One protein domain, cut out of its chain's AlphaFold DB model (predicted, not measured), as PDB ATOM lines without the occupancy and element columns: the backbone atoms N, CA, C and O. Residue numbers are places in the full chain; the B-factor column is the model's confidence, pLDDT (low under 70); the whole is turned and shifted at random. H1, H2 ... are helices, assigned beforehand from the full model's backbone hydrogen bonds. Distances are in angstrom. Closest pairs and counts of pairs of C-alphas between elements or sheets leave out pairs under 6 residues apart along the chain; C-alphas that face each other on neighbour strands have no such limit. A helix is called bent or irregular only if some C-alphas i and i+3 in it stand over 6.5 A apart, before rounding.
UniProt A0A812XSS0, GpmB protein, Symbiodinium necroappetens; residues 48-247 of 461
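What this domain is: This is residues 48 to 247 of the 461 residues of the protein "GpmB protein" of Symbiodinium necroappetens (UniProt A0A812XSS0). This is a loose, elongated bundle of four helices or arms, H1, H4a, H7 and H8, up and down, each running against the one before it in the chain. The long bent helix H4, its arms only 24 degrees apart, runs nearly straight past its bend and carries H4b beyond the bundle to a small head with H5, H6 and residues 161 to 174; H2 and H3 lie at the opposite end. The 200 printed residues hold eight named helices, H1 to H8 in order, and no named strand: all helix. The radius of gyration of the C-alphas is 23.1 A, and the spans are 71 by 43 by 30 A.

How they stand to each other: Begin with H1, residues 48 to 78, which touches H2, residues 81 to 86, only at the corner and only just, with 3 pairs of C-alphas within 8 A, closest Ala 78 and Ala 84 at 4.9 A. H3, residues 88 to 94, is near H1, with 7 pairs of C-alphas within 10 A. By its hydrogen bonds H4, residues 100 to 148, was assigned as one helix, but it is bent: C-alphas 113 and 116 are 7.3 A apart. Its arm H4a, residues 100 to 113, touches H1 at a steep tilt of 43 degrees, opposite ways, closest C-alphas Ile 73 and Ile 106 at 6.2 A. The arm H4b, residues 116 to 148, has a kink of 27 degrees near residue 135 and forms a helical hairpin with H5, residues 153 to 160, closest C-alphas Ile 145 and Leu 156 at 5.9 A. H6, residues 175 to 181, is close to H4b but not clearly touching, with the C-alphas of Val 138 and Gly 181 6.1 A apart. H7, residues 189 to 206, touches residues 50 to 62 of H1 at a shallow tilt of 29 degrees, the same way, closest C-alphas Phe 54 and Pro 190 at 4.2 A. H7 and H8, residues 214 to 238, form a helical hairpin at 9 degrees, closest C-alphas Val 203 and Glu 217 at 6.5 A. H8 also touches H4b, closest C-alphas Phe 119 and Trp 224 at 6.0 A, while H1 and H8 are apart. Every O i to N i+4 pair is within hydrogen-bond range in H1, H4a, H5, H6 and H8; the counts are 1 of 2 in H2, 2 of 3 in H3, 23 of 29 in H4b and 13 of 14 in H7.

Where its parts are: Find C-alpha 48 at (283.385, 236.659, 201.788); from there H1 runs 44.5 A to C-alpha 78. H4a measures 19.9 A, and H4b 40.7 A to C-alpha 148 at (262.551, 256.522, 235.542). H7 measures 26.4 A, and H8 35.0 A to C-alpha 238 at (273.583, 231.655, 226.106).

The domain as a whole: The C-alphas of Ser 97 and Lys 171, the two farthest apart, are 71.9 A from each other. The printed part has no cut, and the link from H5 to H6, 14 residues, is long. Confidence is under 70 at residues 88 to 98 and 242 to 246; the mean pLDDT of the printed part is 85.3.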
ATOM      1  N   ARG A  48     282.189 235.947 202.258       89.44
ATOM      2  CA  ARG A  48     283.385 236.659 201.788       89.44
ATOM      3  C   ARG A  48     283.834 237.743 202.764       89.44
ATOM      4  O   ARG A  48     285.036 237.910 202.948       89.44
ATOM      5  N   ALA A  49     282.882 238.451 203.371       90.00
ATOM      6  CA  ALA A  49     283.171 239.441 204.399       90.00
ATOM      7  C   ALA A  49     283.864 238.784 205.601       90.00
ATOM      8  O   ALA A  49     284.917 239.251 206.007       90.00
ATOM      9  N   ASP A  50     283.352 237.657 206.097       90.56
ATOM     10  CA  ASP A  50     283.926 236.930 207.233       90.56
ATOM     11  C   ASP A  50     285.351 236.418 206.942       90.56
ATOM     12  O   ASP A  50     286.221 236.533 207.802       90.56
ATOM     13  N   ILE A  51     285.639 235.935 205.725       94.00
ATOM     14  CA  ILE A  51     287.010 235.557 205.316       94.00
ATOM     15  C   ILE A  51     287.942 236.772 205.324       94.00
ATOM     16  O   ILE A  51     289.060 236.694 205.829       94.00
ATOM     17  N   TRP A  52     287.497 237.898 204.763       94.50
ATOM     18  CA  TRP A  52     288.293 239.123 204.753       94.50
ATOM     19  C   TRP A  52     288.558 239.628 206.176       94.50
ATOM     20  O   TRP A  52     289.702 239.922 206.516       94.50
ATOM     21  N   LEU A  53     287.526 239.644 207.024       92.38
ATOM     22  CA  LEU A  53     287.626 240.012 208.434       92.38
ATOM     23  C   LEU A  53     288.605 239.113 209.178       92.38
ATOM     24  O   LEU A  53     289.427 239.614 209.935       92.38
ATOM     25  N   PHE A  54     288.556 237.806 208.930       94.81
ATOM     26  CA  PHE A  54     289.477 236.848 209.528       94.81
ATOM     27  C   PHE A  54     290.930 237.198 209.196       94.81
ATOM     28  O   PHE A  54     291.739 237.338 210.110       94.81
ATOM     29  N   TYR A  55     291.254 237.420 207.917       95.75
ATOM     30  CA  TYR A  55     292.608 237.806 207.517       95.75
ATOM     31  C   TYR A  55     293.029 239.149 208.116       95.75
ATOM     32  O   TYR A  55     294.127 239.254 208.656       95.75
ATOM     33  N   VAL A  56     292.169 240.168 208.054       93.31
ATOM     34  CA  VAL A  56     292.469 241.496 208.606       93.31
ATOM     35  C   VAL A  56     292.730 241.414 210.108       93.31
ATOM     36  O   VAL A  56     293.757 241.907 210.570       93.31
ATOM     37  N   ASN A  57     291.863 240.737 210.861       90.38
ATOM     38  CA  ASN A  57     292.030 240.556 212.302       90.38
ATOM     39  C   ASN A  57     293.293 239.762 212.627       90.38
ATOM     40  O   ASN A  57     294.056 240.170 213.501       90.38
ATOM     41  N   PHE A  58     293.538 238.666 211.904       94.31
ATOM     42  CA  PHE A  58     294.736 237.854 212.076       94.31
ATOM     43  C   PHE A  58     296.005 238.681 211.854       94.31
ATOM     44  O   PHE A  58     296.859 238.724 212.734       94.31
ATOM     45  N   PHE A  59     296.119 239.392 210.727       94.56
ATOM     46  CA  PHE A  59     297.314 240.173 210.407       94.56
ATOM     47  C   PHE A  59     297.496 241.388 211.316       94.56
ATOM     48  O   PHE A  59     298.612 241.631 211.764       94.56
ATOM     49  N   ILE A  60     296.433 242.141 211.621       91.69
ATOM     50  CA  ILE A  60     296.528 243.291 212.534       91.69
ATOM     51  C   ILE A  60     296.974 242.825 213.915       91.69
ATOM     52  O   ILE A  60     297.894 243.408 214.489       91.69
ATOM     53  N   THR A  61     296.357 241.761 214.434       89.44
ATOM     54  CA  THR A  61     296.699 241.244 215.760       89.44
ATOM     55  C   THR A  61     298.110 240.670 215.755       89.44
ATOM     56  O   THR A  61     298.888 241.018 216.635       89.44
ATOM     57  N   LEU A  62     298.498 239.903 214.730       92.12
ATOM     58  CA  LEU A  62     299.864 239.402 214.573       92.12
ATOM     59  C   LEU A  62     300.889 240.541 214.558       92.12
ATOM     60  O   LEU A  62     301.853 240.500 215.315       92.12
ATOM     61  N   CYS A  63     300.682 241.569 213.734       92.62
ATOM     62  CA  CYS A  63     301.581 242.719 213.645       92.62
ATOM     63  C   CYS A  63     301.674 243.471 214.976       92.62
ATOM     64  O   CYS A  63     302.776 243.796 215.414       92.62
ATOM     65  N   ASN A  64     300.537 243.716 215.635       89.56
ATOM     66  CA  ASN A  64     300.506 244.366 216.941       89.56
ATOM     67  C   ASN A  64     301.261 243.532 217.985       89.56
ATOM     68  O   ASN A  64     302.100 244.054 218.715       89.56
ATOM     69  N   THR A  65     301.039 242.218 218.023       86.88
ATOM     70  CA  THR A  65     301.743 241.351 218.966       86.88
ATOM     71  C   THR A  65     303.236 241.277 218.672       86.88
ATOM     72  O   THR A  65     304.027 241.387 219.602       86.88
ATOM     73  N   MET A  66     303.644 241.163 217.406       88.44
ATOM     74  CA  MET A  66     305.061 241.168 217.023       88.44
ATOM     75  C   MET A  66     305.738 242.498 217.362       88.44
ATOM     76  O   MET A  66     306.884 242.509 217.809       88.44
ATOM     77  N   PHE A  67     305.027 243.617 217.216       90.25
ATOM     78  CA  PHE A  67     305.517 244.928 217.627       90.25
ATOM     79  C   PHE A  67     305.683 245.030 219.152       90.25
ATOM     80  O   PHE A  67     306.748 245.419 219.623       90.25
ATOM     81  N   ASN A  68     304.683 244.609 219.934       86.75
ATOM     82  CA  ASN A  68     304.762 244.605 221.402       86.75
ATOM     83  C   ASN A  68     305.855 243.666 221.923       86.75
ATOM     84  O   ASN A  68     306.567 243.995 222.871       86.75
ATOM     85  N   LEU A  69     306.024 242.516 221.278       86.12
ATOM     86  CA  LEU A  69     307.111 241.582 221.530       86.12
ATOM     87  C   LEU A  69     308.472 242.234 221.263       86.12
ATOM     88  O   LEU A  69     309.351 242.179 222.121       86.12
ATOM     89  N   ALA A  70     308.644 242.882 220.108       86.56
ATOM     90  CA  ALA A  70     309.881 243.578 219.769       86.56
ATOM     91  C   ALA A  70     310.195 244.701 220.770       86.56
ATOM     92  O   ALA A  70     311.335 244.818 221.215       86.56
ATOM     93  N   LEU A  71     309.186 245.477 221.182       88.12
ATOM     94  CA  LEU A  71     309.327 246.490 222.230       88.12
ATOM     95  C   LEU A  71     309.686 245.881 223.587       88.12
ATOM     96  O   LEU A  71     310.509 246.445 224.301       88.12
ATOM     97  N   THR A  72     309.105 244.734 223.940       86.31
ATOM     98  CA  THR A  72     309.407 244.031 225.196       86.31
ATOM     99  C   THR A  72     310.849 243.538 225.206       86.31
ATOM    100  O   THR A  72     311.571 243.778 226.170       86.31
ATOM    101  N   ILE A  73     311.294 242.911 224.115       83.88
ATOM    102  CA  ILE A  73     312.686 242.482 223.942       83.88
ATOM    103  C   ILE A  73     313.618 243.690 224.034       83.88
ATOM    104  O   ILE A  73     314.588 243.654 224.784       83.88
ATOM    105  N   TYR A  74     313.304 244.776 223.325       85.62
ATOM    106  CA  TYR A  74     314.094 246.002 223.361       85.62
ATOM    107  C   TYR A  74     314.172 246.604 224.771       85.62
ATOM    108  O   TYR A  74     315.251 246.989 225.209       85.62
ATOM    109  N   ALA A  75     313.058 246.644 225.505       87.44
ATOM    110  CA  ALA A  75     313.019 247.162 226.870       87.44
ATOM    111  C   ALA A  75     313.892 246.337 227.829       87.44
ATOM    112  O   ALA A  75     314.597 246.917 228.648       87.44
ATOM    113  N   VAL A  76     313.885 245.004 227.700       85.81
ATOM    114  CA  VAL A  76     314.750 244.104 228.486       85.81
ATOM    115  C   VAL A  76     316.222 244.247 228.076       85.81
ATOM    116  O   VAL A  76     317.115 244.224 228.910       85.81
ATOM    117  N   GLN A  77     316.511 244.458 226.794       83.19
ATOM    118  CA  GLN A  77     317.881 244.725 226.348       83.19
ATOM    119  C   GLN A  77     318.405 246.075 226.842       83.19
ATOM    120  O   GLN A  77     319.580 246.195 227.171       83.19
ATOM    121  N   ALA A  78     317.539 247.085 226.921       85.38
ATOM    122  CA  ALA A  78     317.898 248.420 227.381       85.38
ATOM    123  C   ALA A  78     318.220 248.484 228.886       85.38
ATOM    124  O   ALA A  78     318.830 249.460 229.319       85.38
ATOM    125  N   THR A  79     317.838 247.476 229.685       86.62
ATOM    126  CA  THR A  79     318.223 247.419 231.107       86.62
ATOM    127  C   THR A  79     319.676 247.002 231.321       86.62
ATOM    128  O   THR A  79     320.224 247.293 232.382       86.62
ATOM    129  N   ASP A  80     320.309 246.370 230.329       82.69
ATOM    130  CA  ASP A  80     321.729 246.029 230.364       82.69
ATOM    131  C   ASP A  80     322.536 247.077 229.565       82.69
ATOM    132  O   ASP A  80     322.396 247.166 228.340       82.69
ATOM    133  N   PRO A  81     323.378 247.899 230.221       82.94
ATOM    134  CA  PRO A  81     324.112 248.971 229.556       82.94
ATOM    135  C   PRO A  81     325.108 248.467 228.501       82.94
ATOM    136  O   PRO A  81     325.389 249.206 227.553       82.94
ATOM    137  N   GLU A  82     325.620 247.236 228.616       78.81
ATOM    138  CA  GLU A  82     326.527 246.652 227.618       78.81
ATOM    139  C   GLU A  82     325.757 246.241 226.353       78.81
ATOM    140  O   GLU A  82     326.180 246.524 225.228       78.81
ATOM    141  N   VAL A  83     324.571 245.650 226.526       74.75
ATOM    142  CA  VAL A  83     323.686 245.244 225.420       74.75
ATOM    143  C   VAL A  83     323.071 246.465 224.731       74.75
ATOM    144  O   VAL A  83     322.988 246.508 223.500       74.75
ATOM    145  N   ALA A  84     322.702 247.491 225.501       79.25
ATOM    146  CA  ALA A  84     322.138 248.735 224.987       79.25
ATOM    147  C   ALA A  84     323.079 249.451 223.999       79.25
ATOM    148  O   ALA A  84     322.612 250.006 223.004       79.25
ATOM    149  N   GLN A  85     324.400 249.396 224.224       80.06
ATOM    150  CA  GLN A  85     325.393 249.982 223.313       80.06
ATOM    151  C   GLN A  85     325.511 249.223 221.986       80.06
ATOM    152  O   GLN A  85     325.719 249.840 220.941       80.06
ATOM    153  N   ALA A  86     325.349 247.898 222.003       73.56
ATOM    154  CA  ALA A  86     325.374 247.072 220.795       73.56
ATOM    155  C   ALA A  86     324.059 247.152 219.982       73.56
ATOM    156  O   ALA A  86     324.021 246.779 218.800       73.56
ATOM    157  N   GLY A  87     322.985 247.678 220.576       70.88
ATOM    158  CA  GLY A  87     321.703 247.919 219.914       70.88
ATOM    159  C   GLY A  87     321.077 246.645 219.334       70.88
ATOM    160  O   GLY A  87     321.261 245.546 219.844       70.88
ATOM    161  N   VAL A  88     320.358 246.767 218.212       64.25
ATOM    162  CA  VAL A  88     319.666 245.629 217.559       64.25
ATOM    163  C   VAL A  88     320.641 244.526 217.118       64.25
ATOM    164  O   VAL A  88     320.271 243.354 217.050       64.25
ATOM    165  N   SER A  89     321.909 244.866 216.862       65.00
ATOM    166  CA  SER A  89     322.931 243.872 216.514       65.00
ATOM    167  C   SER A  89     323.239 242.911 217.670       65.00
ATOM    168  O   SER A  89     323.581 241.753 217.423       65.00
ATOM    169  N   ALA A  90     323.010 243.344 218.916       65.12
ATOM    170  CA  ALA A  90     323.162 242.523 220.110       65.12
ATOM    171  C   ALA A  90     322.146 241.381 220.147       65.12
ATOM    172  O   ALA A  90     322.502 240.258 220.474       65.12
ATOM    173  N   PHE A  91     320.895 241.615 219.739       61.44
ATOM    174  CA  PHE A  91     319.883 240.551 219.642       61.44
ATOM    175  C   PHE A  91     320.365 239.394 218.749       61.44
ATOM    176  O   PHE A  91     320.170 238.214 219.035       61.44
ATOM    177  N   LEU A  92     321.073 239.753 217.682       59.16
ATOM    178  CA  LEU A  92     321.539 238.838 216.653       59.16
ATOM    179  C   LEU A  92     322.796 238.071 217.082       59.16
ATOM    180  O   LEU A  92     322.973 236.920 216.680       59.16
ATOM    181  N   SER A  93     323.639 238.672 217.927       59.97
ATOM    182  CA  SER A  93     324.727 237.967 218.613       59.97
ATOM    183  C   SER A  93     324.235 237.167 219.829       59.97
ATOM    184  O   SER A  93     324.834 236.140 220.152       59.97
ATOM    185  N   THR A  94     323.111 237.550 220.447       55.53
ATOM    186  CA  THR A  94     322.488 236.833 221.578       55.53
ATOM    187  C   THR A  94     322.036 235.435 221.155       55.53
ATOM    188  O   THR A  94     322.381 234.467 221.828       55.53
ATOM    189  N   LEU A  95     321.440 235.306 219.958       56.72
ATOM    190  CA  LEU A  95     321.131 234.016 219.312       56.72
ATOM    191  C   LEU A  95     322.357 233.102 219.126       56.72
ATOM    192  O   LEU A  95     322.194 231.942 218.758       56.72
ATOM    193  N   SER A  96     323.583 233.607 219.303       56.62
ATOM    194  CA  SER A  96     324.806 232.872 218.991       56.62
ATOM    195  C   SER A  96     325.558 232.283 220.187       56.62
ATOM    196  O   SER A  96     326.438 231.476 219.904       56.62
ATOM    197  N   SER A  97     325.248 232.629 221.457       54.66
ATOM    198  CA  SER A  97     325.699 231.931 222.706       54.66
ATOM    199  C   SER A  97     325.804 232.804 223.975       54.66
ATOM    200  O   SER A  97     326.043 232.260 225.051       54.66
ATOM    201  N   VAL A  98     325.681 234.135 223.906       53.66
ATOM    202  CA  VAL A  98     326.343 234.994 224.919       53.66
ATOM    203  C   VAL A  98     325.506 235.346 226.163       53.66
ATOM    204  O   VAL A  98     326.080 235.802 227.144       53.66
ATOM    205  N   SER A  99     324.197 235.075 226.240       70.56
ATOM    206  CA  SER A  99     323.463 235.359 227.491       70.56
ATOM    207  C   SER A  99     322.205 234.509 227.681       70.56
ATOM    208  O   SER A  99     321.088 234.930 227.391       70.56
ATOM    209  N   VAL A 100     322.385 233.302 228.235       82.75
ATOM    210  CA  VAL A 100     321.271 232.464 228.726       82.75
ATOM    211  C   VAL A 100     320.412 233.235 229.739       82.75
ATOM    212  O   VAL A 100     319.199 233.050 229.786       82.75
ATOM    213  N   GLY A 101     321.026 234.136 230.515       84.62
ATOM    214  CA  GLY A 101     320.323 234.989 231.476       84.62
ATOM    215  C   GLY A 101     319.330 235.949 230.815       84.62
ATOM    216  O   GLY A 101     318.175 235.994 231.230       84.62
ATOM    217  N   LEU A 102     319.739 236.648 229.751       83.88
ATOM    218  CA  LEU A 102     318.876 237.588 229.028       83.88
ATOM    219  C   LEU A 102     317.737 236.861 228.309       83.88
ATOM    220  O   LEU A 102     316.596 237.312 228.344       83.88
ATOM    221  N   GLU A 103     318.023 235.712 227.691       86.19
ATOM    222  CA  GLU A 103     316.981 234.890 227.068       86.19
ATOM    223  C   GLU A 103     315.965 234.380 228.092       86.19
ATOM    224  O   GLU A 103     314.762 234.434 227.833       86.19
ATOM    225  N   SER A 104     316.429 233.957 229.272       90.38
ATOM    226  CA  SER A 104     315.549 233.525 230.355       90.38
ATOM    227  C   SER A 104     314.686 234.669 230.878       90.38
ATOM    228  O   SER A 104     313.526 234.443 231.227       90.38
ATOM    229  N   GLU A 105     315.213 235.893 230.932       90.00
ATOM    230  CA  GLU A 105     314.433 237.065 231.328       90.00
ATOM    231  C   GLU A 105     313.391 237.442 230.268       90.00
ATOM    232  O   GLU A 105     312.225 237.645 230.613       90.00
ATOM    233  N   ILE A 106     313.762 237.452 228.982       89.75
ATOM    234  CA  ILE A 106     312.816 237.649 227.871       89.75
ATOM    235  C   ILE A 106     311.710 236.591 227.935       89.75
ATOM    236  O   ILE A 106     310.528 236.935 227.909       89.75
ATOM    237  N   GLY A 107     312.082 235.318 228.089       91.12
ATOM    238  CA  GLY A 107     311.146 234.210 228.249       91.12
ATOM    239  C   GLY A 107     310.201 234.411 229.434       91.12
ATOM    240  O   GLY A 107     308.999 234.218 229.303       91.12
ATOM    241  N   TYR A 108     310.703 234.884 230.576       92.56
ATOM    242  CA  TYR A 108     309.862 235.198 231.731       92.56
ATOM    243  C   TYR A 108     308.892 236.366 231.478       92.56
ATOM    244  O   TYR A 108     307.732 236.302 231.887       92.56
ATOM    245  N   LYS A 109     309.315 237.429 230.781       91.69
ATOM    246  CA  LYS A 109     308.404 238.532 230.418       91.69
ATOM    247  C   LYS A 109     307.325 238.075 229.438       91.69
ATOM    248  O   LYS A 109     306.177 238.499 229.571       91.69
ATOM    249  N   LEU A 110     307.666 237.188 228.504       90.44
ATOM    250  CA  LEU A 110     306.696 236.584 227.591       90.44
ATOM    251  C   LEU A 110     305.704 235.690 228.320       90.44
ATOM    252  O   LEU A 110     304.503 235.821 228.091       90.44
ATOM    253  N   TYR A 111     306.179 234.880 229.261       93.50
ATOM    254  CA  TYR A 111     305.321 234.118 230.157       93.50
ATOM    255  C   TYR A 111     304.292 235.018 230.861       93.50
ATOM    256  O   TYR A 111     303.098 234.732 230.798       93.50
ATOM    257  N   LEU A 112     304.722 236.137 231.457       92.06
ATOM    258  CA  LEU A 112     303.820 237.078 232.141       92.06
ATOM    259  C   LEU A 112     302.834 237.780 231.191       92.06
ATOM    260  O   LEU A 112     301.721 238.120 231.594       92.06
ATOM    261  N   MET A 113     303.228 238.007 229.936       90.50
ATOM    262  CA  MET A 113     302.341 238.552 228.906       90.50
ATOM    263  C   MET A 113     301.255 237.539 228.513       90.50
ATOM    264  O   MET A 113     300.092 237.906 228.326       90.50
ATOM    265  N   LEU A 114     301.621 236.259 228.396       91.88
ATOM    266  CA  LEU A 114     300.707 235.189 228.002       91.88
ATOM    267  C   LEU A 114     299.767 234.784 229.145       91.88
ATOM    268  O   LEU A 114     298.556 234.674 228.938       91.88
ATOM    269  N   ILE A 115     300.308 234.602 230.354       94.31
ATOM    270  CA  ILE A 115     299.607 234.040 231.513       94.31
ATOM    271  C   ILE A 115     299.691 235.012 232.706       94.31
ATOM    272  O   ILE A 115     300.787 235.302 233.179       94.31
ATOM    273  N   PRO A 116     298.552 235.486 233.254       90.50
ATOM    274  CA  PRO A 116     297.176 235.222 232.821       90.50
ATOM    275  C   PRO A 116     296.703 236.111 231.655       90.50
ATOM    276  O   PRO A 116     295.564 235.956 231.217       90.50
ATOM    277  N   GLY A 117     297.537 237.048 231.184       89.31
ATOM    278  CA  GLY A 117     297.167 238.144 230.282       89.31
ATOM    279  C   GLY A 117     296.431 237.710 229.012       89.31
ATOM    280  O   GLY A 117     295.199 237.733 228.956       89.31
ATOM    281  N   GLN A 118     297.177 237.331 227.976       88.62
ATOM    282  CA  GLN A 118     296.601 237.003 226.670       88.62
ATOM    283  C   GLN A 118     295.611 235.826 226.725       88.62
ATOM    284  O   GLN A 118     294.606 235.844 226.017       88.62
ATOM    285  N   PHE A 119     295.860 234.810 227.556       88.81
ATOM    286  CA  PHE A 119     295.017 233.611 227.584       88.81
ATOM    287  C   PHE A 119     293.691 233.815 228.306       88.81
ATOM    288  O   PHE A 119     292.651 233.419 227.789       88.81
ATOM    289  N   PHE A 120     293.694 234.424 229.488       87.38
ATOM    290  CA  PHE A 120     292.509 234.424 230.349       87.38
ATOM    291  C   PHE A 120     291.905 235.813 230.485       87.38
ATOM    292  O   PHE A 120     290.688 235.962 230.377       87.38
ATOM    293  N   VAL A 121     292.739 236.841 230.661       88.62
ATOM    294  CA  VAL A 121     292.248 238.215 230.804       88.62
ATOM    295  C   VAL A 121     291.612 238.690 229.502       88.62
ATOM    296  O   VAL A 121     290.544 239.286 229.557       88.62
ATOM    297  N   SER A 122     292.192 238.392 228.336       85.31
ATOM    298  CA  SER A 122     291.631 238.850 227.054       85.31
ATOM    299  C   SER A 122     290.215 238.300 226.772       85.31
ATOM    300  O   SER A 122     289.305 239.118 226.602       85.31
ATOM    301  N   PRO A 123     289.942 236.975 226.817       81.50
ATOM    302  CA  PRO A 123     288.576 236.467 226.653       81.50
ATOM    303  C   PRO A 123     287.614 236.943 227.745       81.50
ATOM    304  O   PRO A 123     286.474 237.287 227.440       81.50
ATOM    305  N   LEU A 124     288.066 237.013 229.005       83.88
ATOM    306  CA  LEU A 124     287.236 237.500 230.110       83.88
ATOM    307  C   LEU A 124     286.847 238.966 229.909       83.88
ATOM    308  O   LEU A 124     285.682 239.318 230.058       83.88
ATOM    309  N   MET A 125     287.800 239.816 229.530       85.75
ATOM    310  CA  MET A 125     287.521 241.207 229.192       85.75
ATOM    311  C   MET A 125     286.580 241.292 227.995       85.75
ATOM    312  O   MET A 125     285.642 242.076 228.051       85.75
ATOM    313  N   GLY A 126     286.762 240.447 226.975       82.12
ATOM    314  CA  GLY A 126     285.844 240.342 225.839       82.12
ATOM    315  C   GLY A 126     284.411 239.984 226.246       82.12
ATOM    316  O   GLY A 126     283.467 240.558 225.710       82.12
ATOM    317  N   TYR A 127     284.233 239.098 227.229       79.38
ATOM    318  CA  TYR A 127     282.925 238.778 227.806       79.38
ATOM    319  C   TYR A 127     282.335 239.940 228.606       79.38
ATOM    320  O   TYR A 127     281.173 240.312 228.433       79.38
ATOM    321  N   LEU A 128     283.138 240.541 229.487       82.81
ATOM    322  CA  LEU A 128     282.698 241.666 230.305       82.81
ATOM    323  C   LEU A 128     282.246 242.828 229.416       82.81
ATOM    324  O   LEU A 128     281.151 243.351 229.618       82.81
ATOM    325  N   THR A 129     283.041 243.198 228.411       80.62
ATOM    326  CA  THR A 129     282.732 244.313 227.508       80.62
ATOM    327  C   THR A 129     281.650 243.963 226.490       80.62
ATOM    328  O   THR A 129     280.765 244.777 226.240       80.62
ATOM    329  N   GLY A 130     281.684 242.759 225.918       74.69
ATOM    330  CA  GLY A 130     280.751 242.333 224.878       74.69
ATOM    331  C   GLY A 130     279.372 241.934 225.396       74.69
ATOM    332  O   GLY A 130     278.412 241.972 224.635       74.69
ATOM    333  N   CYS A 131     279.249 241.545 226.668       78.38
ATOM    334  CA  CYS A 131     278.021 240.945 227.194       78.38
ATOM    335  C   CYS A 131     277.487 241.720 228.392       78.38
ATOM    336  O   CYS A 131     276.377 242.248 228.337       78.38
ATOM    337  N   ILE A 132     278.276 241.821 229.466       80.56
ATOM    338  CA  ILE A 132     277.810 242.452 230.708       80.56
ATOM    339  C   ILE A 132     277.624 243.951 230.502       80.56
ATOM    340  O   ILE A 132     276.561 244.487 230.810       80.56
ATOM    341  N   VAL A 133     278.636 244.627 229.957       83.50
ATOM    342  CA  VAL A 133     278.580 246.068 229.697       83.50
ATOM    343  C   VAL A 133     277.446 246.381 228.729       83.50
ATOM    344  O   VAL A 133     276.634 247.243 229.050       83.50
ATOM    345  N   GLN A 134     277.298 245.624 227.637       78.62
ATOM    346  CA  GLN A 134     276.182 245.812 226.709       78.62
ATOM    347  C   GLN A 134     274.821 245.606 227.389       78.62
ATOM    348  O   GLN A 134     273.911 246.411 227.204       78.62
ATOM    349  N   TYR A 135     274.664 244.559 228.204       78.69
ATOM    350  CA  TYR A 135     273.421 244.311 228.933       78.69
ATOM    351  C   TYR A 135     273.092 245.453 229.899       78.69
ATOM    352  O   TYR A 135     271.951 245.924 229.940       78.69
ATOM    353  N   VAL A 136     274.086 245.926 230.657       78.81
ATOM    354  CA  VAL A 136     273.934 247.054 231.582       78.81
ATOM    355  C   VAL A 136     273.609 248.330 230.807       78.81
ATOM    356  O   VAL A 136     272.660 249.021 231.168       78.81
ATOM    357  N   GLN A 137     274.317 248.625 229.718       81.62
ATOM    358  CA  GLN A 137     274.046 249.780 228.861       81.62
ATOM    359  C   GLN A 137     272.619 249.733 228.314       81.62
ATOM    360  O   GLN A 137     271.831 250.641 228.561       81.62
ATOM    361  N   VAL A 138     272.232 248.649 227.645       80.00
ATOM    362  CA  VAL A 138     270.910 248.542 227.016       80.00
ATOM    363  C   VAL A 138     269.791 248.515 228.057       80.00
ATOM    364  O   VAL A 138     268.762 249.149 227.859       80.00
ATOM    365  N   THR A 139     269.970 247.832 229.189       79.62
ATOM    366  CA  THR A 139     268.888 247.647 230.166       79.62
ATOM    367  C   THR A 139     268.812 248.785 231.177       79.62
ATOM    368  O   THR A 139     267.743 249.360 231.388       79.62
ATOM    369  N   LEU A 140     269.922 249.109 231.844       83.81
ATOM    370  CA  LEU A 140     269.941 250.101 232.920       83.81
ATOM    371  C   LEU A 140     269.846 251.517 232.356       83.81
ATOM    372  O   LEU A 140     269.013 252.294 232.826       83.81
ATOM    373  N   VAL A 141     270.638 251.849 231.330       87.56
ATOM    374  CA  VAL A 141     270.629 253.205 230.758       87.56
ATOM    375  C   VAL A 141     269.290 253.485 230.080       87.56
ATOM    376  O   VAL A 141     268.711 254.547 230.314       87.56
ATOM    377  N   ALA A 142     268.716 252.525 229.343       86.50
ATOM    378  CA  ALA A 142     267.378 252.708 228.777       86.50
ATOM    379  C   ALA A 142     266.302 252.897 229.860       86.50
ATOM    380  O   ALA A 142     265.431 253.751 229.704       86.50
ATOM    381  N   LYS A 143     266.364 252.168 230.987       86.56
ATOM    382  CA  LYS A 143     265.428 252.369 232.110       86.56
ATOM    383  C   LYS A 143     265.568 253.755 232.734       86.56
ATOM    384  O   LYS A 143     264.550 254.405 232.963       86.56
ATOM    385  N   ILE A 144     266.794 254.230 232.957       87.50
ATOM    386  CA  ILE A 144     267.043 255.584 233.475       87.50
ATOM    387  C   ILE A 144     266.418 256.632 232.544       87.50
ATOM    388  O   ILE A 144     265.711 257.523 233.016       87.50
ATOM    389  N   ILE A 145     266.633 256.498 231.229       88.94
ATOM    390  CA  ILE A 145     266.173 257.476 230.237       88.94
ATOM    391  C   ILE A 145     264.656 257.435 230.040       88.94
ATOM    392  O   ILE A 145     264.007 258.478 230.080       88.94
ATOM    393  N   TYR A 146     264.083 256.255 229.811       88.38
ATOM    394  CA  TYR A 146     262.717 256.137 229.296       88.38
ATOM    395  C   TYR A 146     261.680 255.756 230.352       88.38
ATOM    396  O   TYR A 146     260.504 256.073 230.170       88.38
ATOM    397  N   VAL A 147     262.089 255.118 231.453       88.56
ATOM    398  CA  VAL A 147     261.170 254.653 232.505       88.56
ATOM    399  C   VAL A 147     261.224 255.572 233.717       88.56
ATOM    400  O   VAL A 147     260.200 256.110 234.124       88.56
ATOM    401  N   TRP A 148     262.410 255.766 234.298       90.25
ATOM    402  CA  TRP A 148     262.551 256.522 235.542       90.25
ATOM    403  C   TRP A 148     262.533 258.026 235.316       90.25
ATOM    404  O   TRP A 148     261.991 258.739 236.157       90.25
ATOM    405  N   LYS A 149     263.115 258.506 234.204       91.50
ATOM    406  CA  LYS A 149     263.164 259.936 233.839       91.50
ATOM    407  C   LYS A 149     263.616 260.820 235.014       91.50
ATOM    408  O   LYS A 149     263.138 261.934 235.192       91.50
ATOM    409  N   CYS A 150     264.522 260.298 235.844       93.00
ATOM    410  CA  CYS A 150     264.881 260.889 237.135       93.00
ATOM    411  C   CYS A 150     265.999 261.941 237.049       93.00
ATOM    412  O   CYS A 150     266.331 262.559 238.057       93.00
ATOM    413  N   LEU A 151     266.587 262.144 235.866       94.50
ATOM    414  CA  LEU A 151     267.684 263.084 235.633       94.50
ATOM    415  C   LEU A 151     267.220 264.275 234.776       94.50
ATOM    416  O   LEU A 151     266.311 264.117 233.962       94.50
ATOM    417  N   PRO A 152     267.869 265.451 234.891       96.81
ATOM    418  CA  PRO A 152     267.628 266.583 234.000       96.81
ATOM    419  C   PRO A 152     267.843 266.237 232.519       96.81
ATOM    420  O   PRO A 152     268.752 265.475 232.180       96.81
ATOM    421  N   ASP A 153     267.090 266.890 231.628       95.81
ATOM    422  CA  ASP A 153     267.116 266.647 230.176       95.81
ATOM    423  C   ASP A 153     268.521 266.672 229.563       95.81
ATOM    424  O   ASP A 153     268.815 265.899 228.654       95.81
ATOM    425  N   LEU A 154     269.409 267.549 230.043       96.12
ATOM    426  CA  LEU A 154     270.785 267.616 229.551       96.12
ATOM    427  C   LEU A 154     271.554 266.316 229.837       96.12
ATOM    428  O   LEU A 154     272.221 265.797 228.945       96.12
ATOM    429  N   LEU A 155     271.423 265.765 231.047       95.31
ATOM    430  CA  LEU A 155     272.065 264.501 231.417       95.31
ATOM    431  C   LEU A 155     271.430 263.320 230.685       95.31
ATOM    432  O   LEU A 155     272.149 262.428 230.248       95.31
ATOM    433  N   LEU A 156     270.110 263.337 230.471       94.00
ATOM    434  CA  LEU A 156     269.433 262.321 229.660       94.00
ATOM    435  C   LEU A 156     269.916 262.333 228.204       94.00
ATOM    436  O   LEU A 156     270.139 261.269 227.629       94.00
ATOM    437  N   LYS A 157     270.143 263.516 227.611       94.06
ATOM    438  CA  LYS A 157     270.740 263.641 226.268       94.06
ATOM    439  C   LYS A 157     272.163 263.090 226.215       94.06
ATOM    440  O   LYS A 157     272.510 262.461 225.222       94.06
ATOM    441  N   LEU A 158     272.964 263.308 227.259       93.94
ATOM    442  CA  LEU A 158     274.320 262.763 227.343       93.94
ATOM    443  C   LEU A 158     274.306 261.240 227.511       93.94
ATOM    444  O   LEU A 158     274.987 260.547 226.767       93.94
ATOM    445  N   LEU A 159     273.481 260.706 228.416       92.50
ATOM    446  CA  LEU A 159     273.330 259.259 228.607       92.50
ATOM    447  C   LEU A 159     272.808 258.556 227.355       92.50
ATOM    448  O   LEU A 159     273.201 257.430 227.077       92.50
ATOM    449  N   LYS A 160     271.962 259.227 226.570       91.94
ATOM    450  CA  LYS A 160     271.474 258.703 225.296       91.94
ATOM    451  C   LYS A 160     272.611 258.409 224.305       91.94
ATOM    452  O   LYS A 160     272.461 257.496 223.501       91.94
ATOM    453  N   LEU A 161     273.742 259.121 224.373       89.62
ATOM    454  CA  LEU A 161     274.917 258.833 223.535       89.62
ATOM    455  C   LEU A 161     275.551 257.470 223.851       89.62
ATOM    456  O   LEU A 161     276.232 256.914 222.999       89.62
ATOM    457  N   LEU A 162     275.314 256.935 225.053       88.75
ATOM    458  CA  LEU A 162     275.802 255.624 225.491       88.75
ATOM    459  C   LEU A 162     274.835 254.482 225.156       88.75
ATOM    460  O   LEU A 162     275.136 253.331 225.453       88.75
ATOM    461  N   LEU A 163     273.645 254.787 224.624       87.62
ATOM    462  CA  LEU A 163     272.637 253.780 224.326       87.62
ATOM    463  C   LEU A 163     272.660 253.456 222.822       87.62
ATOM    464  O   LEU A 163     272.260 254.300 222.010       87.62
ATOM    465  N   PRO A 164     273.073 252.240 222.422       82.06
ATOM    466  CA  PRO A 164     273.053 251.855 221.020       82.06
ATOM    467  C   PRO A 164     271.611 251.850 220.499       82.06
ATOM    468  O   PRO A 164     270.672 251.457 221.196       82.06
ATOM    469  N   TRP A 165     271.428 252.301 219.256       84.62
ATOM    470  CA  TRP A 165     270.117 252.376 218.592       84.62
ATOM    471  C   TRP A 165     269.080 253.273 219.291       84.62
ATOM    472  O   TRP A 165     267.874 253.105 219.077       84.62
ATOM    473  N   ALA A 166     269.515 254.243 220.104       88.44
ATOM    474  CA  ALA A 166     268.604 255.176 220.756       88.44
ATOM    475  C   ALA A 166     267.789 256.005 219.733       88.44
ATOM    476  O   ALA A 166     268.378 256.620 218.840       88.44
ATOM    477  N   PRO A 167     266.450 256.084 219.859       88.56
ATOM    478  CA  PRO A 167     265.605 256.882 218.973       88.56
ATOM    479  C   PRO A 167     265.908 258.371 219.114       88.56
ATOM    480  O   PRO A 167     266.331 258.826 220.171       88.56
ATOM    481  N   ASP A 168     265.619 259.168 218.084       91.31
ATOM    482  CA  ASP A 168     265.910 260.612 218.062       91.31
ATOM    483  C   ASP A 168     265.271 261.400 219.216       91.31
ATOM    484  O   ASP A 168     265.830 262.403 219.666       91.31
ATOM    485  N   ASN A 169     264.165 260.912 219.770       91.50
ATOM    486  CA  ASN A 169     263.462 261.549 220.875       91.50
ATOM    487  C   ASN A 169     263.806 260.925 222.250       91.50
ATOM    488  O   ASN A 169     264.300 259.805 222.345       91.50
ATOM    489  N   LEU A 170     263.550 261.677 223.327       93.12
ATOM    490  CA  LEU A 170     263.700 261.223 224.723       93.12
ATOM    491  C   LEU A 170     262.374 260.796 225.367       93.12
ATOM    492  O   LEU A 170     262.342 260.393 226.527       93.12
ATOM    493  N   LYS A 171     261.254 260.949 224.655       90.19
ATOM    494  CA  LYS A 171     259.929 260.747 225.245       90.19
ATOM    495  C   LYS A 171     259.603 259.268 225.357       90.19
ATOM    496  O   LYS A 171     259.118 258.843 226.408       90.19
ATOM    497  N   GLU A 172     259.892 258.528 224.291       87.62
ATOM    498  CA  GLU A 172     259.487 257.141 224.105       87.62
ATOM    499  C   GLU A 172     260.623 256.333 223.482       87.62
ATOM    500  O   GLU A 172     261.344 256.816 222.605       87.62
ATOM    501  N   TYR A 173     260.769 255.091 223.942       83.75
ATOM    502  CA  TYR A 173     261.690 254.140 223.340       83.75
ATOM    503  C   TYR A 173     260.935 253.338 222.286       83.75
ATOM    504  O   TYR A 173     260.079 252.523 222.627       83.75
ATOM    505  N   ASP A 174     261.205 253.619 221.009       83.56
ATOM    506  CA  ASP A 174     260.529 252.926 219.916       83.56
ATOM    507  C   ASP A 174     260.757 251.412 220.011       83.56
ATOM    508  O   ASP A 174     261.865 250.944 220.296       83.56
ATOM    509  N   ARG A 175     259.702 250.640 219.736       80.06
ATOM    510  CA  ARG A 175     259.715 249.178 219.860       80.06
ATOM    511  C   ARG A 175     260.827 248.555 219.021       80.06
ATOM    512  O   ARG A 175     261.486 247.630 219.486       80.06
ATOM    513  N   ARG A 176     261.053 249.066 217.805       78.12
ATOM    514  CA  ARG A 176     262.084 248.539 216.904       78.12
ATOM    515  C   ARG A 176     263.488 248.842 217.418       78.12
ATOM    516  O   ARG A 176     264.354 247.979 217.344       78.12
ATOM    517  N   SER A 177     263.715 250.042 217.951       81.06
ATOM    518  CA  SER A 177     264.979 250.398 218.607       81.06
ATOM    519  C   SER A 177     265.261 249.505 219.813       81.06
ATOM    520  O   SER A 177     266.377 249.010 219.945       81.06
ATOM    521  N   ALA A 178     264.250 249.247 220.646       79.50
ATOM    522  CA  ALA A 178     264.375 248.343 221.784       79.50
ATOM    523  C   ALA A 178     264.713 246.914 221.333       79.50
ATOM    524  O   ALA A 178     265.676 246.325 221.816       79.50
ATOM    525  N   GLU A 179     263.980 246.376 220.356       77.19
ATOM    526  CA  GLU A 179     264.235 245.048 219.784       77.19
ATOM    527  C   GLU A 179     265.657 244.922 219.220       77.19
ATOM    528  O   GLU A 179     266.331 243.921 219.451       77.19
ATOM    529  N   MET A 180     266.146 245.957 218.530       75.94
ATOM    530  CA  MET A 180     267.515 245.994 218.015       75.94
ATOM    531  C   MET A 180     268.564 246.097 219.129       75.94
ATOM    532  O   MET A 180     269.613 245.472 219.012       75.94
ATOM    533  N   GLY A 181     268.285 246.843 220.202       76.81
ATOM    534  CA  GLY A 181     269.170 246.955 221.365       76.81
ATOM    535  C   GLY A 181     269.312 245.642 222.138       76.81
ATOM    536  O   GLY A 181     270.406 245.317 222.589       76.81
ATOM    537  N   PHE A 182     268.234 244.859 222.237       77.06
ATOM    538  CA  PHE A 182     268.227 243.550 222.905       77.06
ATOM    539  C   PHE A 182     268.622 242.381 221.999       77.06
ATOM    540  O   PHE A 182     268.666 241.235 222.449       77.06
ATOM    541  N   ARG A 183     268.904 242.634 220.719       75.50
ATOM    542  CA  ARG A 183     269.321 241.576 219.806       75.50
ATOM    543  C   ARG A 183     270.702 241.059 220.213       75.50
ATOM    544  O   ARG A 183     271.679 241.803 220.178       75.50
ATOM    545  N   ALA A 184     270.775 239.767 220.522       76.50
ATOM    546  CA  ALA A 184     272.032 239.068 220.751       76.50
ATOM    547  C   ALA A 184     273.002 239.266 219.573       76.50
ATOM    548  O   ALA A 184     272.607 239.173 218.402       76.50
ATOM    549  N   GLY A 185     274.275 239.521 219.887       76.56
ATOM    550  CA  GLY A 185     275.338 239.612 218.889       76.56
ATOM    551  C   GLY A 185     275.430 238.328 218.063       76.56
ATOM    552  O   GLY A 185     275.038 237.255 218.520       76.56
ATOM    553  N   GLN A 186     275.898 238.419 216.821       81.31
ATOM    554  CA  GLN A 186     276.215 237.212 216.052       81.31
ATOM    555  C   GLN A 186     277.515 236.595 216.563       81.31
ATOM    556  O   GLN A 186     278.367 237.305 217.099       81.31
ATOM    557  N   ILE A 187     277.681 235.291 216.348       82.38
ATOM    558  CA  ILE A 187     278.952 234.615 216.617       82.38
ATOM    559  C   ILE A 187     280.062 235.268 215.780       82.38
ATOM    560  O   ILE A 187     279.976 235.364 214.550       82.38
ATOM    561  N   GLY A 188     281.111 235.717 216.465       84.88
ATOM    562  CA  GLY A 188     282.268 236.393 215.887       84.88
ATOM    563  C   GLY A 188     283.339 235.427 215.383       84.88
ATOM    564  O   GLY A 188     284.511 235.640 215.685       84.88
ATOM    565  N   LEU A 189     282.968 234.400 214.603       88.00
ATOM    566  CA  LEU A 189     283.896 233.344 214.151       88.00
ATOM    567  C   LEU A 189     285.239 233.868 213.603       88.00
ATOM    568  O   LEU A 189     286.272 233.319 213.982       88.00
ATOM    569  N   PRO A 190     285.291 234.930 212.766       90.81
ATOM    570  CA  PRO A 190     286.567 235.452 212.273       90.81
ATOM    571  C   PRO A 190     287.536 235.900 213.379       90.81
ATOM    572  O   PRO A 190     288.748 235.790 213.212       90.81
ATOM    573  N   TRP A 191     287.021 236.400 214.505       87.69
ATOM    574  CA  TRP A 191     287.831 236.808 215.657       87.69
ATOM    575  C   TRP A 191     288.263 235.593 216.471       87.69
ATOM    576  O   TRP A 191     289.449 235.447 216.768       87.69
ATOM    577  N   ASP A 192     287.330 234.693 216.776       90.06
ATOM    578  CA  ASP A 192     287.622 233.496 217.567       90.06
ATOM    579  C   ASP A 192     288.666 232.614 216.873       90.06
ATOM    580  O   ASP A 192     289.645 232.201 217.497       90.06
ATOM    581  N   TYR A 193     288.544 232.421 215.555       93.50
ATOM    582  CA  TYR A 193     289.540 231.695 214.770       93.50
ATOM    583  C   TYR A 193     290.909 232.371 214.746       93.50
ATOM    584  O   TYR A 193     291.928 231.682 214.803       93.50
ATOM    585  N   SER A 194     290.961 233.705 214.698       92.50
ATOM    586  CA  SER A 194     292.246 234.405 214.767       92.50
ATOM    587  C   SER A 194     292.956 234.144 216.101       92.50
ATOM    588  O   SER A 194     294.143 233.822 216.100       92.50
ATOM    589  N   ASN A 195     292.228 234.159 217.223       91.00
ATOM    590  CA  ASN A 195     292.780 233.866 218.549       91.00
ATOM    591  C   ASN A 195     293.223 232.406 218.683       91.00
ATOM    592  O   ASN A 195     294.274 232.136 219.268       91.00
ATOM    593  N   LEU A 196     292.454 231.477 218.103       93.94
ATOM    594  CA  LEU A 196     292.801 230.058 218.056       93.94
ATOM    595  C   LEU A 196     294.152 229.813 217.385       93.94
ATOM    596  O   LEU A 196     294.873 228.942 217.852       93.94
ATOM    597  N   ILE A 197     294.519 230.580 216.353       96.19
ATOM    598  CA  ILE A 197     295.825 230.451 215.682       96.19
ATOM    599  C   ILE A 197     296.916 231.245 216.405       96.19
ATOM    600  O   ILE A 197     298.035 230.757 216.580       96.19
ATOM    601  N   LEU A 198     296.614 232.482 216.805       94.31
ATOM    602  CA  LEU A 198     297.613 233.399 217.350       94.31
ATOM    603  C   LEU A 198     298.145 232.936 218.703       94.31
ATOM    604  O   LEU A 198     299.349 233.002 218.919       94.31
ATOM    605  N   ASN A 199     297.298 232.421 219.594       94.69
ATOM    606  CA  ASN A 199     297.754 231.993 220.918       94.69
ATOM    607  C   ASN A 199     298.791 230.849 220.845       94.69
ATOM    608  O   ASN A 199     299.867 231.006 221.424       94.69
ATOM    609  N   PRO A 200     298.565 229.754 220.088       96.31
ATOM    610  CA  PRO A 200     299.601 228.759 219.819       96.31
ATOM    611  C   PRO A 200     300.830 229.335 219.124       96.31
ATOM    612  O   PRO A 200     301.944 229.016 219.523       96.31
ATOM    613  N   LEU A 201     300.655 230.206 218.123       95.88
ATOM    614  CA  LEU A 201     301.776 230.831 217.418       95.88
ATOM    615  C   LEU A 201     302.695 231.592 218.385       95.88
ATOM    616  O   LEU A 201     303.914 231.484 218.270       95.88
ATOM    617  N   LEU A 202     302.133 232.314 219.356       93.50
ATOM    618  CA  LEU A 202     302.900 233.047 220.364       93.50
ATOM    619  C   LEU A 202     303.615 232.129 221.352       93.50
ATOM    620  O   LEU A 202     304.759 232.405 221.698       93.50
ATOM    621  N   VAL A 203     302.985 231.027 221.768       95.75
ATOM    622  CA  VAL A 203     303.647 230.008 222.603       95.75
ATOM    623  C   VAL A 203     304.778 229.342 221.837       95.75
ATOM    624  O   VAL A 203     305.882 229.225 222.341       95.75
ATOM    625  N   PHE A 204     304.553 228.953 220.585       96.12
ATOM    626  CA  PHE A 204     305.606 228.355 219.768       96.12
ATOM    627  C   PHE A 204     306.738 229.338 219.485       96.12
ATOM    628  O   PHE A 204     307.886 228.925 219.348       96.12
ATOM    629  N   PHE A 205     306.440 230.637 219.454       92.62
ATOM    630  CA  PHE A 205     307.456 231.671 219.358       92.62
ATOM    631  C   PHE A 205     308.354 231.738 220.606       92.62
ATOM    632  O   PHE A 205     309.542 232.032 220.480       92.62
ATOM    633  N   THR A 206     307.860 231.412 221.807       93.12
ATOM    634  CA  THR A 206     308.727 231.390 223.001       93.12
ATOM    635  C   THR A 206     309.792 230.295 222.923       93.12
ATOM    636  O   THR A 206     310.853 230.439 223.530       93.12
ATOM    637  N   PHE A 207     309.588 229.258 222.099       94.19
ATOM    638  CA  PHE A 207     310.574 228.196 221.873       94.19
ATOM    639  C   PHE A 207     311.843 228.675 221.157       94.19
ATOM    640  O   PHE A 207     312.815 227.925 221.109       94.19
ATOM    641  N   PHE A 208     311.881 229.902 220.626       91.62
ATOM    642  CA  PHE A 208     313.125 230.509 220.141       91.62
ATOM    643  C   PHE A 208     314.088 230.913 221.269       91.62
ATOM    644  O   PHE A 208     315.246 231.222 220.983       91.62
ATOM    645  N   PHE A 209     313.648 230.934 222.530       90.44
ATOM    646  CA  PHE A 209     314.436 231.404 223.670       90.44
ATOM    647  C   PHE A 209     314.685 230.281 224.678       90.44
ATOM    648  O   PHE A 209     313.852 229.393 224.861       90.44
ATOM    649  N   VAL A 210     315.822 230.332 225.378       90.69
ATOM    650  CA  VAL A 210     316.020 229.512 226.578       90.69
ATOM    651  C   VAL A 210     315.130 230.067 227.694       90.69
ATOM    652  O   VAL A 210     315.448 231.097 228.276       90.69
ATOM    653  N   SER A 211     314.027 229.389 228.017       91.56
ATOM    654  CA  SER A 211     313.132 229.764 229.120       91.56
ATOM    655  C   SER A 211     312.834 228.559 230.007       91.56
ATOM    656  O   SER A 211     312.462 227.491 229.525       91.56
ATOM    657  N   MET A 212     312.936 228.733 231.329       93.25
ATOM    658  CA  MET A 212     312.497 227.707 232.288       93.25
ATOM    659  C   MET A 212     310.966 227.560 232.336       93.25
ATOM    660  O   MET A 212     310.463 226.581 232.885       93.25
ATOM    661  N   ASN A 213     310.227 228.506 231.745       95.19
ATOM    662  CA  ASN A 213     308.766 228.553 231.786       95.19
ATOM    663  C   ASN A 213     308.091 227.985 230.533       95.19
ATOM    664  O   ASN A 213     306.868 227.911 230.513       95.19
ATOM    665  N   SER A 214     308.830 227.544 229.507       92.81
ATOM    666  CA  SER A 214     308.219 227.053 228.255       92.81
ATOM    667  C   SER A 214     307.266 225.871 228.462       92.81
ATOM    668  O   SER A 214     306.251 225.747 227.771       92.81
ATOM    669  N   TRP A 215     307.546 225.006 229.444       94.62
ATOM    670  CA  TRP A 215     306.630 223.924 229.811       94.62
ATOM    671  C   TRP A 215     305.347 224.473 230.458       94.62
ATOM    672  O   TRP A 215     304.256 224.013 230.127       94.62
ATOM    673  N   THR A 216     305.461 225.491 231.320       95.69
ATOM    674  CA  THR A 216     304.330 226.171 231.966       95.69
ATOM    675  C   THR A 216     303.473 226.908 230.942       95.69
ATOM    676  O   THR A 216     302.252 226.861 231.021       95.69
ATOM    677  N   GLU A 217     304.093 227.557 229.955       94.81
ATOM    678  CA  GLU A 217     303.406 228.214 228.837       94.81
ATOM    679  C   GLU A 217     302.618 227.203 227.998       94.81
ATOM    680  O   GLU A 217     301.450 227.431 227.686       94.81
ATOM    681  N   SER A 218     303.220 226.045 227.707       95.38
ATOM    682  CA  SER A 218     302.563 224.948 226.986       95.38
ATOM    683  C   SER A 218     301.393 224.362 227.784       95.38
ATOM    684  O   SER A 218     300.307 224.165 227.241       95.38
ATOM    685  N   ALA A 219     301.573 224.136 229.089       96.00
ATOM    686  CA  ALA A 219     300.497 223.703 229.979       96.00
ATOM    687  C   ALA A 219     299.383 224.759 230.076       96.00
ATOM    688  O   ALA A 219     298.199 224.424 230.056       96.00
ATOM    689  N   GLY A 220     299.754 226.040 230.112       95.31
ATOM    690  CA  GLY A 220     298.832 227.166 230.078       95.31
ATOM    691  C   GLY A 220     298.037 227.240 228.779       95.31
ATOM    692  O   GLY A 220     296.846 227.524 228.836       95.31
ATOM    693  N   LEU A 221     298.639 226.911 227.630       96.12
ATOM    694  CA  LEU A 221     297.936 226.818 226.347       96.12
ATOM    695  C   LEU A 221     296.897 225.688 226.348       96.12
ATOM    696  O   LEU A 221     295.798 225.869 225.830       96.12
ATOM    697  N   VAL A 222     297.214 224.542 226.958       96.31
ATOM    698  CA  VAL A 222     296.256 223.434 227.124       96.31
ATOM    699  C   VAL A 222     295.115 223.843 228.055       96.31
ATOM    700  O   VAL A 222     293.947 223.667 227.705       96.31
ATOM    701  N   ALA A 223     295.430 224.434 229.211       95.00
ATOM    702  CA  ALA A 223     294.427 224.944 230.144       95.00
ATOM    703  C   ALA A 223     293.538 226.011 229.488       95.00
ATOM    704  O   ALA A 223     292.318 225.991 229.644       95.00
ATOM    705  N   TRP A 224     294.142 226.898 228.698       95.12
ATOM    706  CA  TRP A 224     293.437 227.882 227.893       95.12
ATOM    707  C   TRP A 224     292.527 227.229 226.859       95.12
ATOM    708  O   TRP A 224     291.384 227.642 226.752       95.12
ATOM    709  N   ALA A 225     292.972 226.203 226.131       94.19
ATOM    710  CA  ALA A 225     292.138 225.524 225.142       94.19
ATOM    711  C   ALA A 225     290.899 224.872 225.784       94.19
ATOM    712  O   ALA A 225     289.797 224.985 225.248       94.19
ATOM    713  N   VAL A 226     291.056 224.251 226.961       92.62
ATOM    714  CA  VAL A 226     289.938 223.687 227.741       92.62
ATOM    715  C   VAL A 226     288.989 224.790 228.214       92.62
ATOM    716  O   VAL A 226     287.777 224.692 228.015       92.62
ATOM    717  N   PHE A 227     289.536 225.859 228.798       90.88
ATOM    718  CA  PHE A 227     288.761 227.025 229.221       90.88
ATOM    719  C   PHE A 227     288.011 227.654 228.045       90.88
ATOM    720  O   PHE A 227     286.808 227.877 228.140       90.88
ATOM    721  N   PHE A 228     288.697 227.904 226.930       90.44
ATOM    722  CA  PHE A 228     288.150 228.548 225.744       90.44
ATOM    723  C   PHE A 228     287.067 227.686 225.103       90.44
ATOM    724  O   PHE A 228     286.043 228.216 224.699       90.44
ATOM    725  N   PHE A 229     287.216 226.359 225.097       88.44
ATOM    726  CA  PHE A 229     286.147 225.460 224.668       88.44
ATOM    727  C   PHE A 229     284.880 225.620 225.523       88.44
ATOM    728  O   PHE A 229     283.790 225.802 224.976       88.44
ATOM    729  N   GLY A 230     285.013 225.590 226.855       84.19
ATOM    730  CA  GLY A 230     283.885 225.801 227.771       84.19
ATOM    731  C   GLY A 230     283.267 227.195 227.628       84.19
ATOM    732  O   GLY A 230     282.048 227.334 227.531       84.19
ATOM    733  N   TYR A 231     284.116 228.217 227.525       85.00
ATOM    734  CA  TYR A 231     283.738 229.606 227.294       85.00
ATOM    735  C   TYR A 231     282.969 229.784 225.979       85.00
ATOM    736  O   TYR A 231     281.854 230.295 225.992       85.00
ATOM    737  N   SER A 232     283.502 229.315 224.847       84.25
ATOM    738  CA  SER A 232     282.838 229.399 223.543       84.25
ATOM    739  C   SER A 232     281.517 228.639 223.539       84.25
ATOM    740  O   SER A 232     280.533 229.129 222.993       84.25
ATOM    741  N   ARG A 233     281.447 227.472 224.195       81.81
ATOM    742  CA  ARG A 233     280.182 226.740 224.357       81.81
ATOM    743  C   ARG A 233     279.150 227.553 225.124       81.81
ATOM    744  O   ARG A 233     278.019 227.664 224.658       81.81
ATOM    745  N   PHE A 234     279.536 228.147 226.248       79.69
ATOM    746  CA  PHE A 234     278.660 229.028 227.011       79.69
ATOM    747  C   PHE A 234     278.192 230.223 226.168       79.69
ATOM    748  O   PHE A 234     276.993 230.481 226.073       79.69
ATOM    749  N   MET A 235     279.117 230.897 225.483       79.56
ATOM    750  CA  MET A 235     278.824 232.053 224.633       79.56
ATOM    751  C   MET A 235     277.859 231.726 223.496       79.56
ATOM    752  O   MET A 235     276.873 232.441 223.304       79.56
ATOM    753  N   HIS A 236     278.100 230.631 222.776       76.94
ATOM    754  CA  HIS A 236     277.257 230.204 221.662       76.94
ATOM    755  C   HIS A 236     275.858 229.774 222.112       76.94
ATOM    756  O   HIS A 236     274.905 229.961 221.366       76.94
ATOM    757  N   LEU A 237     275.725 229.187 223.307       70.56
ATOM    758  CA  LEU A 237     274.437 228.697 223.805       70.56
ATOM    759  C   LEU A 237     273.606 229.774 224.509       70.56
ATOM    760  O   LEU A 237     272.378 229.686 224.501       70.56
ATOM    761  N   ARG A 238     274.255 230.744 225.164       70.81
ATOM    762  CA  ARG A 238     273.583 231.655 226.106       70.81
ATOM    763  C   ARG A 238     273.643 233.126 225.719       70.81
ATOM    764  O   ARG A 238     272.855 233.900 226.243       70.81
ATOM    765  N   VAL A 239     274.565 233.537 224.850       72.44
ATOM    766  CA  VAL A 239     274.810 234.971 224.615       72.44
ATOM    767  C   VAL A 239     274.662 235.368 223.158       72.44
ATOM    768  O   VAL A 239     274.153 236.448 222.862       72.44
ATOM    769  N   GLN A 240     275.126 234.526 222.244       77.94
ATOM    770  CA  GLN A 240     275.186 234.851 220.827       77.94
ATOM    771  C   GLN A 240     274.021 234.226 220.064       77.94
ATOM    772  O   GLN A 240     273.549 233.137 220.370       77.94
ATOM    773  N   SER A 241     273.562 234.933 219.036       76.81
ATOM    774  CA  SER A 241     272.575 234.417 218.097       76.81
ATOM    775  C   SER A 241     273.242 233.525 217.054       76.81
ATOM    776  O   SER A 241     274.326 233.836 216.547       76.81
ATOM    777  N   VAL A 242     272.555 232.439 216.691       68.00
ATOM    778  CA  VAL A 242     272.994 231.535 215.624       68.00
ATOM    779  C   VAL A 242     273.126 232.309 214.309       68.00
ATOM    780  O   VAL A 242     272.177 232.930 213.820       68.00
ATOM    781  N   GLY A 243     274.325 232.271 213.729       66.31
ATOM    782  CA  GLY A 243     274.589 232.736 212.374       66.31
ATOM    783  C   GLY A 243     274.508 231.565 211.401       66.31
ATOM    784  O   GLY A 243     275.225 230.587 211.566       66.31
ATOM    785  N   PHE A 244     273.664 231.663 210.374       62.88
ATOM    786  CA  PHE A 244     273.678 230.693 209.279       62.88
ATOM    787  C   PHE A 244     274.831 231.021 208.328       62.88
ATOM    788  O   PHE A 244     274.828 232.069 207.669       62.88
ATOM    789  N   TYR A 245     275.814 230.127 208.254       67.31
ATOM    790  CA  TYR A 245     276.927 230.230 207.317       67.31
ATOM    791  C   TYR A 245     276.621 229.371 206.096       67.31
ATOM    792  O   TYR A 245     276.423 228.168 206.189       67.31
ATOM    793  N   SER A 246     276.583 229.989 204.917       59.53
ATOM    794  CA  SER A 246     276.226 229.287 203.681       59.53
ATOM    795  C   SER A 246     277.350 228.414 203.118       59.53
ATOM    796  O   SER A 246     277.124 227.672 202.163       59.53
ATOM    797  N   THR A 247     278.576 228.523 203.648       76.12
ATOM    798  CA  THR A 247     279.753 227.811 203.130       76.12
ATOM    799  C   THR A 247     280.787 227.537 204.226       76.12
ATOM    800  O   THR A 247     281.013 228.408 205.060       76.12
TER     801      THR A 247